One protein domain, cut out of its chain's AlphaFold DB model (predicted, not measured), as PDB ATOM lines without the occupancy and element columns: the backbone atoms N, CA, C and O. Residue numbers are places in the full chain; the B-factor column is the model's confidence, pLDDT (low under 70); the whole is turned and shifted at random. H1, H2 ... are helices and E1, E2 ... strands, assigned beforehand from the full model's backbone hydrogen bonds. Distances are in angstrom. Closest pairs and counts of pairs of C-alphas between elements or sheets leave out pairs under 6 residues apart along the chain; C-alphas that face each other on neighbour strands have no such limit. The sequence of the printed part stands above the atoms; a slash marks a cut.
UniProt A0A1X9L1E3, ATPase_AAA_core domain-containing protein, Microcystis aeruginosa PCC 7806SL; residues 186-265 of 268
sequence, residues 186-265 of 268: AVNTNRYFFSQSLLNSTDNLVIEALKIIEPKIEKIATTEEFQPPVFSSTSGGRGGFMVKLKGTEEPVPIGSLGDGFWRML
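AT A GLANCE: This is residues 186 to 265 of the 268 residues of the protein "ATPase_AAA_core domain-containing protein" of Microcystis aeruginosa PCC 7806SL (UniProt A0A1X9L1E3). A two-stranded hairpin, E1 and E2, has helices along one side of it: H2 packs on E1, H3 packs on E2, H4 spans the space between H2 and H3, and H1 runs from a corner with H2 past the hairpin's other end. The long loop of residues 223 to 240 joins the two strands and swings far out from that end. The printed part has 80 residues, with four named helices and two named strands in the order H1, H2, E1, E2, H3, H4; the sheet is antiparallel, and the class is mixed, helices and strands. The whole is compact, with a radius of gyration of the C-alphas of 12.6 A and spans of 36 by 28 by 21 A.

IN THESE COORDINATES: Find C-alpha 187 at (20.294, 25.004, -39.290); from there H1 runs through residues 187 to 199, 18.4 A. Next come H2, residues 203 to 210, 10.6 A, and the strand E1, residues 217 to 222, which begins at (25.946, 14.460, -55.163) and is 14.7 A long. After the loop look for E2, residues 241 to 245, 13.0 A, then the short H3, residues 254 to 257, 5.6 A. H4, residues 259 to 265, is 10.1 A long and ends at C-alpha 265, (17.209, 19.586, -47.227).

HOW THE PARTS SIT: Start at the hairpin of E1 and E2, antiparallel at 162 degrees, where N 221 and O 242 are 3.0 A apart and N 244 and O 219 are 2.8 A apart, within hydrogen-bond range. Residues 242 to 243 of E2 also pair, antiparallel, with residues 252 to 253. H2 has 5 pairs of C-alphas within 8 A of E1, the closest being Ile 207 and Lys 219 at 7.1 A. On E2, the closest C-alphas to H3 are those of Met 242 and Ile 254, 5.4 A apart. H3 and H4 touch only at the corner by their link, closest at the C-alphas of Gly 255 and Trp 262, 6.9 A. H4 touches H2, with the C-alphas of Met 264 and Leu 210 closest at 7.2 A, at a shallow tilt of 31 degrees, opposite ways. H1 and H2 only just touch, only at the corner by their link, with 3 pairs of C-alphas within 8 A, made by residues 194 to 197 of H1 alone; the closest are those of Ser 197 and Asp 203, 5.0 A. H1 and H4 are close but not clearly touching, 7.3 A between the C-alphas of Asn 190 and Leu 265. H1 and H3 are apart. In H1, H2 and H4 every O i to N i+4 pair is within hydrogen-bond range; H3 is too short for such a pair.

THE WHOLE: The two C-alphas farthest apart are those of Phe 231 and Gly 247, 36.8 A. The printed part has no cut, and the link from E1 to E2, 18 residues, is long. Look at residues 224 to 238 for pLDDT under 70; the mean of the printed part is 82.9.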
ATOM      1  N   ALA A 186      15.536  26.062 -39.185       81.19
ATOM      2  CA  ALA A 186      16.801  26.501 -38.607       81.19
ATOM      3  C   ALA A 186      17.896  25.444 -38.820       81.19
ATOM      4  O   ALA A 186      17.626  24.246 -38.732       81.19
ATOM      5  N   VAL A 187      19.142  25.888 -39.026       82.69
ATOM      6  CA  VAL A 187      20.294  25.004 -39.290       82.69
ATOM      7  C   VAL A 187      20.411  23.894 -38.253       82.69
ATOM      8  O   VAL A 187      20.540  22.733 -38.614       82.69
ATOM      9  N   ASN A 188      20.309  24.232 -36.967       82.19
ATOM     10  CA  ASN A 188      20.423  23.246 -35.891       82.19
ATOM     11  C   ASN A 188      19.299  22.204 -35.935       82.19
ATOM     12  O   ASN A 188      19.533  21.039 -35.630       82.19
ATOM     13  N   THR A 189      18.097  22.601 -36.356       84.25
ATOM     14  CA  THR A 189      16.975  21.676 -36.547       84.25
ATOM     15  C   THR A 189      17.205  20.770 -37.758       84.25
ATOM     16  O   THR A 189      16.988  19.569 -37.650       84.25
ATOM     17  N   ASN A 190      17.720  21.312 -38.869       86.56
ATOM     18  CA  ASN A 190      18.141  20.516 -40.031       86.56
ATOM     19  C   ASN A 190      19.216  19.493 -39.650       86.56
ATOM     20  O   ASN A 190      19.093  18.314 -39.965       86.56
ATOM     21  N   ARG A 191      20.262  19.930 -38.936       87.12
ATOM     22  CA  ARG A 191      21.344  19.055 -38.457       87.12
ATOM     23  C   ARG A 191      20.799  17.944 -37.572       87.12
ATOM     24  O   ARG A 191      21.160  16.794 -37.775       87.12
ATOM     25  N   TYR A 192      19.896  18.275 -36.649       87.38
ATOM     26  CA  TYR A 192      19.242  17.285 -35.800       87.38
ATOM     27  C   TYR A 192      18.509  16.217 -36.622       87.38
ATOM     28  O   TYR A 192      18.771  15.035 -36.419       87.38
ATOM     29  N   PHE A 193      17.642  16.603 -37.567       88.62
ATOM     30  CA  PHE A 193      16.914  15.626 -38.387       88.62
ATOM     31  C   PHE A 193      17.829  14.798 -39.277       88.62
ATOM     32  O   PHE A 193      17.636  13.591 -39.377       88.62
ATOM     33  N   PHE A 194      18.869  15.403 -39.847       90.12
ATOM     34  CA  PHE A 194      19.859  14.657 -40.613       90.12
ATOM     35  C   PHE A 194      20.630  13.654 -39.740       90.12
ATOM     36  O   PHE A 194      20.839  12.512 -40.129       90.12
ATOM     37  N   SER A 195      21.006  14.023 -38.512       89.00
ATOM     38  CA  SER A 195      21.593  13.058 -37.576       89.00
ATOM     39  C   SER A 195      20.617  11.927 -37.237       89.00
ATOM     40  O   SER A 195      21.035  10.777 -37.140       89.00
ATOM     41  N   GLN A 196      19.318  12.217 -37.102       89.00
ATOM     42  CA  GLN A 196      18.305  11.172 -36.925       89.00
ATOM     43  C   GLN A 196      18.176  10.275 -38.164       89.00
ATOM     44  O   GLN A 196      17.981   9.073 -38.004       89.00
ATOM     45  N   SER A 197      18.296  10.803 -39.384       89.50
ATOM     46  CA  SER A 197      18.206   9.973 -40.591       89.50
ATOM     47  C   SER A 197      19.377   8.993 -40.697       89.50
ATOM     48  O   SER A 197      19.144   7.827 -41.010       89.50
ATOM     49  N   LEU A 198      20.591   9.419 -40.321       88.62
ATOM     50  CA  LEU A 198      21.764   8.544 -40.198       88.62
ATOM     51  C   LEU A 198      21.533   7.428 -39.169       88.62
ATOM     52  O   LEU A 198      21.752   6.256 -39.467       88.62
ATOM     53  N   LEU A 199      21.045   7.775 -37.969       89.81
ATOM     54  CA  LEU A 199      20.761   6.797 -36.907       89.81
ATOM     55  C   LEU A 199      19.707   5.766 -37.327       89.81
ATOM     56  O   LEU A 199      19.789   4.607 -36.935       89.81
ATOM     57  N   ASN A 200      18.739   6.185 -38.141       90.69
ATOM     58  CA  ASN A 200      17.669   5.328 -38.642       90.69
ATOM     59  C   ASN A 200      17.990   4.677 -40.003       90.69
ATOM     60  O   ASN A 200      17.110   4.044 -40.577       90.69
ATOM     61  N   SER A 201      19.209   4.838 -40.539       88.62
ATOM     62  CA  SER A 201      19.621   4.310 -41.856       88.62
ATOM     63  C   SER A 201      18.696   4.724 -43.017       88.62
ATOM     64  O   SER A 201      18.444   3.957 -43.945       88.62
ATOM     65  N   THR A 202      18.160   5.947 -42.955       89.56
ATOM     66  CA  THR A 202      17.278   6.554 -43.978       89.56
ATOM     67  C   THR A 202      17.960   7.684 -44.751       89.56
ATOM     68  O   THR A 202      17.368   8.284 -45.644       89.56
ATOM     69  N   ASP A 203      19.226   7.961 -44.454       89.31
ATOM     70  CA  ASP A 203      20.059   8.968 -45.108       89.31
ATOM     71  C   ASP A 203      20.232   8.728 -46.615       89.31
ATOM     72  O   ASP A 203      20.291   9.688 -47.384       89.31
ATOM     73  N   ASN A 204      20.210   7.468 -47.062       90.69
ATOM     74  CA  ASN A 204      20.207   7.145 -48.490       90.69
ATOM     75  C   ASN A 204      19.007   7.766 -49.224       90.69
ATOM     76  O   ASN A 204      19.195   8.337 -50.296       90.69
ATOM     77  N   LEU A 205      17.807   7.743 -48.627       90.62
ATOM     78  CA  LEU A 205      16.618   8.381 -49.211       90.62
ATOM     79  C   LEU A 205      16.793   9.901 -49.298       90.62
ATOM     80  O   LEU A 205      16.375  10.517 -50.279       90.62
ATOM     81  N   VAL A 206      17.456  10.504 -48.304       89.88
ATOM     82  CA  VAL A 206      17.785  11.935 -48.314       89.88
ATOM     83  C   VAL A 206      18.694  12.263 -49.496       89.88
ATOM     84  O   VAL A 206      18.416  13.183 -50.264       89.88
ATOM     85  N   ILE A 207      19.761  11.484 -49.686       91.38
ATOM     86  CA  ILE A 207      20.708  11.671 -50.792       91.38
ATOM     87  C   ILE A 207      20.023  11.458 -52.147       91.38
ATOM     88  O   ILE A 207      20.225  12.255 -53.063       91.38
ATOM     89  N   GLU A 208      19.204  10.414 -52.289       91.81
ATOM     90  CA  GLU A 208      18.449  10.135 -53.516       91.81
ATOM     91  C   GLU A 208      17.487  11.270 -53.875       91.81
ATOM     92  O   GLU A 208      17.448  11.704 -55.026       91.81
ATOM     93  N   ALA A 209      16.766  11.814 -52.896       91.25
ATOM     94  CA  ALA A 209      15.876  12.946 -53.119       91.25
ATOM     95  C   ALA A 209      16.647  14.229 -53.480       91.25
ATOM     96  O   ALA A 209      16.223  14.975 -54.363       91.25
ATOM     97  N   LEU A 210      17.806  14.482 -52.865       90.31
ATOM     98  CA  LEU A 210      18.652  15.633 -53.209       90.31
ATOM     99  C   LEU A 210      19.263  15.522 -54.618       90.31
ATOM    100  O   LEU A 210      19.424  16.541 -55.296       90.31
ATOM    101  N   LYS A 211      19.531  14.302 -55.101       92.44
ATOM    102  CA  LYS A 211      19.999  14.045 -56.476       92.44
ATOM    103  C   LYS A 211      18.989  14.431 -57.558       92.44
ATOM    104  O   LYS A 211      19.395  14.612 -58.702       92.44
ATOM    105  N   ILE A 212      17.708  14.610 -57.216       90.44
ATOM    106  CA  ILE A 212      16.700  15.162 -58.140       90.44
ATOM    107  C   ILE A 212      17.099  16.577 -58.593       90.44
ATOM    108  O   ILE A 212      16.799  16.972 -59.717       90.44
ATOM    109  N   ILE A 213      17.781  17.335 -57.728       89.00
ATOM    110  CA  ILE A 213      18.177  18.728 -57.984       89.00
ATOM    111  C   ILE A 213      19.632  18.816 -58.428       89.00
ATOM    112  O   ILE A 213      19.928  19.538 -59.376       89.00
ATOM    113  N   GLU A 214      20.529  18.089 -57.760       92.31
ATOM    114  CA  GLU A 214      21.950  18.044 -58.112       92.31
ATOM    115  C   GLU A 214      22.416  16.582 -58.248       92.31
ATOM    116  O   GLU A 214      22.814  15.948 -57.264       92.31
ATOM    117  N   PRO A 215      22.374  16.012 -59.468       93.75
ATOM    118  CA  PRO A 215      22.678  14.601 -59.706       93.75
ATOM    119  C   PRO A 215      24.107  14.185 -59.344       93.75
ATOM    120  O   PRO A 215      24.368  12.993 -59.163       93.75
ATOM    121  N   LYS A 216      25.051  15.132 -59.256       95.44
ATOM    122  CA  LYS A 216      26.460  14.837 -58.956       95.44
ATOM    123  C   LYS A 216      26.728  14.594 -57.475       95.44
ATOM    124  O   LYS A 216      27.873  14.328 -57.128       95.44
ATOM    125  N   ILE A 217      25.735  14.688 -56.596       94.75
ATOM    126  CA  ILE A 217      25.946  14.460 -55.163       94.75
ATOM    127  C   ILE A 217      26.379  13.027 -54.901       94.75
ATOM    128  O   ILE A 217      25.711  12.074 -55.294       94.75
ATOM    129  N   GLU A 218      27.473  12.879 -54.167       93.88
ATOM    130  CA  GLU A 218      27.951  11.587 -53.683       93.88
ATOM    131  C   GLU A 218      27.639  11.411 -52.202       93.88
ATOM    132  O   GLU A 218      27.192  10.345 -51.785       93.88
ATOM    133  N   LYS A 219      27.853  12.463 -51.404       92.25
ATOM    134  CA  LYS A 219      27.696  12.414 -49.952       92.25
ATOM    135  C   LYS A 219      27.367  13.786 -49.385       92.25
ATOM    136  O   LYS A 219      27.824  14.806 -49.895       92.25
ATOM    137  N   ILE A 220      26.633  13.791 -48.282       92.50
ATOM    138  CA  ILE A 220      26.381  14.963 -47.448       92.50
ATOM    139  C   ILE A 220      26.746  14.614 -46.001       92.50
ATOM    140  O   ILE A 220      26.540  13.484 -45.558       92.50
ATOM    141  N   ALA A 221      27.338  15.559 -45.279       91.00
ATOM    142  CA  ALA A 221      27.702  15.382 -43.878       91.00
ATOM    143  C   ALA A 221      27.552  16.694 -43.112       91.00
ATOM    144  O   ALA A 221      27.741  17.773 -43.677       91.00
ATOM    145  N   THR A 222      27.241  16.600 -41.820       89.50
ATOM    146  CA  THR A 222      27.231  17.761 -40.927       89.50
ATOM    147  C   THR A 222      28.638  18.110 -40.461       89.50
ATOM    148  O   THR A 222      29.421  17.206 -40.181       89.50
ATOM    149  N   THR A 223      28.935  19.395 -40.282       82.56
ATOM    150  CA  THR A 223      30.191  19.862 -39.670       82.56
ATOM    151  C   THR A 223      29.943  20.470 -38.294       82.56
ATOM    152  O   THR A 223      28.899  21.084 -38.052       82.56
ATOM    153  N   GLU A 224      30.881  20.268 -37.367       68.94
ATOM    154  CA  GLU A 224      30.811  20.823 -36.006       68.94
ATOM    155  C   GLU A 224      31.218  22.300 -35.948       68.94
ATOM    156  O   GLU A 224      30.721  23.039 -35.104       68.94
ATOM    157  N   GLU A 225      32.044  22.750 -36.893       63.19
ATOM    158  CA  GLU A 225      32.618  24.102 -36.940       63.19
ATOM    159  C   GLU A 225      31.611  25.215 -37.270       63.19
ATOM    160  O   GLU A 225      31.954  26.398 -37.237       63.19
ATOM    161  N   PHE A 226      30.357  24.885 -37.589       64.44
ATOM    162  CA  PHE A 226      29.366  25.915 -37.876       64.44
ATOM    163  C   PHE A 226      28.902  26.615 -36.597       64.44
ATOM    164  O   PHE A 226      28.017  26.135 -35.885       64.44
ATOM    165  N   GLN A 227      29.458  27.801 -36.356       61.03
ATOM    166  CA  GLN A 227      28.946  28.754 -35.381       61.03
ATOM    167  C   GLN A 227      28.114  29.827 -36.099       61.03
ATOM    168  O   GLN A 227      28.638  30.522 -36.973       61.03
ATOM    169  N   PRO A 228      26.816  29.989 -35.774       59.44
ATOM    170  CA  PRO A 228      26.055  31.119 -36.288       59.44
ATOM    171  C   PRO A 228      26.682  32.436 -35.784       59.44
ATOM    172  O   PRO A 228      27.148  32.479 -34.643       59.44
ATOM    173  N   PRO A 229      26.687  33.517 -36.588       56.94
ATOM    174  CA  PRO A 229      27.207  34.808 -36.151       56.94
ATOM    175  C   PRO A 229      26.548  35.254 -34.839       56.94
ATOM    176  O   PRO A 229      25.321  35.234 -34.720       56.94
ATOM    177  N   VAL A 230      27.360  35.704 -33.877       51.81
ATOM    178  CA  VAL A 230      26.939  36.084 -32.509       51.81
ATOM    179  C   VAL A 230      25.810  37.134 -32.499       51.81
ATOM    180  O   VAL A 230      25.014  37.183 -31.566       51.81
ATOM    181  N   PHE A 231      25.676  37.927 -33.568       48.09
ATOM    182  CA  PHE A 231      24.670  38.988 -33.700       48.09
ATOM    183  C   PHE A 231      23.436  38.626 -34.552       48.09
ATOM    184  O   PHE A 231      22.526  39.445 -34.666       48.09
ATOM    185  N   SER A 232      23.344  37.420 -35.128       46.34
ATOM    186  CA  SER A 232      22.210  37.011 -35.976       46.34
ATOM    187  C   SER A 232      21.359  35.925 -35.310       46.34
ATOM    188  O   SER A 232      21.272  34.793 -35.783       46.34
ATOM    189  N   SER A 233      20.695  36.253 -34.203       45.59
ATOM    190  CA  SER A 233      19.794  35.309 -33.518       45.59
ATOM    191  C   SER A 233      18.481  35.041 -34.271       45.59
ATOM    192  O   SER A 233      17.709  34.176 -33.866       45.59
ATOM    193  N   THR A 234      18.211  35.753 -35.371       43.53
ATOM    194  CA  THR A 234      16.913  35.694 -36.069       43.53
ATOM    195  C   THR A 234      16.989  35.529 -37.589       43.53
ATOM    196  O   THR A 234      15.949  35.341 -38.216       43.53
ATOM    197  N   SER A 235      18.181  35.503 -38.200       46.78
ATOM    198  CA  SER A 235      18.318  35.419 -39.662       46.78
ATOM    199  C   SER A 235      19.350  34.383 -40.120       46.78
ATOM    200  O   SER A 235      20.539  34.664 -40.222       46.78
ATOM    201  N   GLY A 236      18.866  33.185 -40.457       53.50
ATOM    202  CA  GLY A 236      19.188  32.542 -41.739       53.50
ATOM    203  C   GLY A 236      20.653  32.298 -42.114       53.50
ATOM    204  O   GLY A 236      20.954  32.308 -43.307       53.50
ATOM    205  N   GLY A 237      21.557  32.059 -41.163       57.72
ATOM    206  CA  GLY A 237      22.871  31.511 -41.504       57.72
ATOM    207  C   GLY A 237      22.691  30.190 -42.259       57.72
ATOM    208  O   GLY A 237      21.914  29.343 -41.829       57.72
ATOM    209  N   ARG A 238      23.361  30.027 -43.401       66.56
ATOM    210  CA  ARG A 238      23.417  28.762 -44.149       66.56
ATOM    211  C   ARG A 238      24.730  28.091 -43.802       66.56
ATOM    212  O   ARG A 238      25.766  28.746 -43.847       66.56
ATOM    213  N   GLY A 239      24.700  26.809 -43.476       73.31
ATOM    214  CA  GLY A 239      25.923  26.086 -43.164       73.31
ATOM    215  C   GLY A 239      25.678  24.887 -42.275       73.31
ATOM    216  O   GLY A 239      24.555  24.399 -42.168       73.31
ATOM    217  N   GLY A 240      26.759  24.382 -41.688       83.62
ATOM    218  CA  GLY A 240      26.736  23.160 -40.889       83.62
ATOM    219  C   GLY A 240      26.610  21.884 -41.713       83.62
ATOM    220  O   GLY A 240      26.439  20.827 -41.115       83.62
ATOM    221  N   PHE A 241      26.701  21.978 -43.046       90.19
ATOM    222  CA  PHE A 241      26.718  20.848 -43.968       90.19
ATOM    223  C   PHE A 241      27.750  21.051 -45.077       90.19
ATOM    224  O   PHE A 241      27.828  22.131 -45.674       90.19
ATOM    225  N   MET A 242      28.471  19.978 -45.386       91.81
ATOM    226  CA  MET A 242      29.367  19.860 -46.533       91.81
ATOM    227  C   MET A 242      28.828  18.802 -47.489       91.81
ATOM    228  O   MET A 242      28.274  17.786 -47.059       91.81
ATOM    229  N   VAL A 243      29.002  19.039 -48.784       93.94
ATOM    230  CA  VAL A 243      28.526  18.170 -49.856       93.94
ATOM    231  C   VAL A 243      29.709  17.763 -50.725       93.94
ATOM    232  O   VAL A 243      30.435  18.609 -51.244       93.94
ATOM    233  N   LYS A 244      29.907  16.454 -50.885       95.69
ATOM    234  CA  LYS A 244      30.861  15.884 -51.837       95.69
ATOM    235  C   LYS A 244      30.156  15.700 -53.174       95.69
ATOM    236  O   LYS A 244      29.130  15.019 -53.241       95.69
ATOM    237  N   LEU A 245      30.709  16.311 -54.217       95.88
ATOM    238  CA  LEU A 245      30.229  16.184 -55.586       95.88
ATOM    239  C   LEU A 245      31.180  15.304 -56.398       95.88
ATOM    240  O   LEU A 245      32.397  15.319 -56.203       95.88
ATOM    241  N   LYS A 246      30.622  14.588 -57.370       95.44
ATOM    242  CA  LYS A 246      31.383  13.801 -58.330       95.44
ATOM    243  C   LYS A 246      32.290  14.708 -59.155       95.44
ATOM    244  O   LYS A 246      31.819  15.627 -59.828       95.44
ATOM    245  N   GLY A 247      33.583  14.399 -59.137       92.62
ATOM    246  CA  GLY A 247      34.606  15.132 -59.882       92.62
ATOM    247  C   GLY A 247      35.155  16.377 -59.179       92.62
ATOM    248  O   GLY A 247      35.955  17.077 -59.790       92.62
ATOM    249  N   THR A 248      34.773  16.660 -57.927       93.88
ATOM    250  CA  THR A 248      35.474  17.658 -57.099       93.88
ATOM    251  C   THR A 248      36.477  16.965 -56.185       93.88
ATOM    252  O   THR A 248      36.193  15.887 -55.664       93.88
ATOM    253  N   GLU A 249      37.650  17.558 -55.965       92.12
ATOM    254  CA  GLU A 249      38.643  17.014 -55.023       92.12
ATOM    255  C   GLU A 249      38.165  17.179 -53.577       92.12
ATOM    256  O   GLU A 249      38.092  16.206 -52.821       92.12
ATOM    257  N   GLU A 250      37.689  18.374 -53.235       93.12
ATOM    258  CA  GLU A 250      37.211  18.705 -51.896       93.12
ATOM    259  C   GLU A 250      35.674  18.811 -51.830       93.12
ATOM    260  O   GLU A 250      35.016  19.120 -52.835       93.12
ATOM    261  N   PRO A 251      35.063  18.518 -50.665       93.62
ATOM    262  CA  PRO A 251      33.666  18.841 -50.409       93.62
ATOM    263  C   PRO A 251      33.445  20.357 -50.395       93.62
ATOM    264  O   PRO A 251      34.292  21.113 -49.930       93.62
ATOM    265  N   VAL A 252      32.267  20.799 -50.827       92.12
ATOM    266  CA  VAL A 252      31.877  22.215 -50.807       92.12
ATOM    267  C   VAL A 252      30.808  22.474 -49.743       92.12
ATOM    268  O   VAL A 252      29.990  21.590 -49.471       92.12
ATOM    269  N   PRO A 253      30.756  23.674 -49.142       90.19
ATOM    270  CA  PRO A 253      29.655  24.047 -48.263       90.19
ATOM    271  C   PRO A 253      28.313  23.947 -48.983       90.19
ATOM    272  O   PRO A 253      28.182  24.373 -50.130       90.19
ATOM    273  N   ILE A 254      27.279  23.462 -48.291       88.31
ATOM    274  CA  ILE A 254      25.937  23.316 -48.881       88.31
ATOM    275  C   ILE A 254      25.388  24.630 -49.457       88.31
ATOM    276  O   ILE A 254      24.664  24.627 -50.449       88.31
ATOM    277  N   GLY A 255      25.755  25.765 -48.852       84.69
ATOM    278  CA  GLY A 255      25.337  27.091 -49.303       84.69
ATOM    279  C   GLY A 255      25.821  27.430 -50.715       84.69
ATOM    280  O   GLY A 255      25.149  28.196 -51.403       84.69
ATOM    281  N   SER A 256      26.923  26.823 -51.167       88.56
ATOM    282  CA  SER A 256      27.468  27.003 -52.517       88.56
ATOM    283  C   SER A 256      26.597  26.368 -53.605       88.56
ATOM    284  O   SER A 256      26.705  26.756 -54.762       88.56
ATOM    285  N   LEU A 257      25.704  25.436 -53.247       89.31
ATOM    286  CA  LEU A 257      24.742  24.815 -54.171       89.31
ATOM    287  C   LEU A 257      23.457  25.648 -54.350       89.31
ATOM    288  O   LEU A 257      22.560  25.272 -55.101       89.31
ATOM    289  N   GLY A 258      23.363  26.790 -53.662       86.38
ATOM    290  CA  GLY A 258      22.253  27.731 -53.769       86.38
ATOM    291  C   GLY A 258      21.058  27.446 -52.847       86.38
ATOM    292  O   GLY A 258      20.947  26.418 -52.178       86.38
ATOM    293  N   ASP A 259      20.130  28.407 -52.806       79.19
ATOM    294  CA  ASP A 259      18.973  28.422 -51.896       79.19
ATOM    295  C   ASP A 259      18.034  27.232 -52.055       79.19
ATOM    296  O   ASP A 259      17.468  26.758 -51.070       79.19
ATOM    297  N   GLY A 260      17.817  26.789 -53.295       82.88
ATOM    298  CA  GLY A 260      16.893  25.696 -53.588       82.88
ATOM    299  C   GLY A 260      17.323  24.411 -52.889       82.88
ATOM    300  O   GLY A 260      16.500  23.729 -52.280       82.88
ATOM    301  N   PHE A 261      18.631  24.154 -52.884       86.62
ATOM    302  CA  PHE A 261      19.219  22.988 -52.250       86.62
ATOM    303  C   PHE A 261      19.039  23.010 -50.723       86.62
ATOM    304  O   PHE A 261      18.579  22.038 -50.125       86.62
ATOM    305  N   TRP A 262      19.286  24.164 -50.094       85.44
ATOM    306  CA  TRP A 262      19.061  24.365 -48.657       85.44
ATOM    307  C   TRP A 262      17.594  24.186 -48.234       85.44
ATOM    308  O   TRP A 262      17.293  23.663 -47.159       85.44
ATOM    309  N   ARG A 263      16.656  24.642 -49.069       84.56
ATOM    310  CA  ARG A 263      15.218  24.499 -48.798       84.56
ATOM    311  C   ARG A 263      14.768  23.050 -48.888       84.56
ATOM    312  O   ARG A 263      13.948  22.631 -48.081       84.56
ATOM    313  N   MET A 264      15.326  22.300 -49.828       85.94
ATOM    314  CA  MET A 264      14.984  20.898 -50.044       85.94
ATOM    315  C   MET A 264      15.516  19.999 -48.942       85.94
ATOM    316  O   MET A 264      14.775  19.143 -48.477       85.94
ATOM    317  N   LEU A 265      16.716  20.271 -48.424       87.06
ATOM    318  CA  LEU A 265      17.209  19.586 -47.227       87.06
ATOM    319  C   LEU A 265      16.272  19.759 -46.017       87.06
ATOM    320  O   LEU A 265      16.178  18.863 -45.196       87.06
TER     321      LEU A 265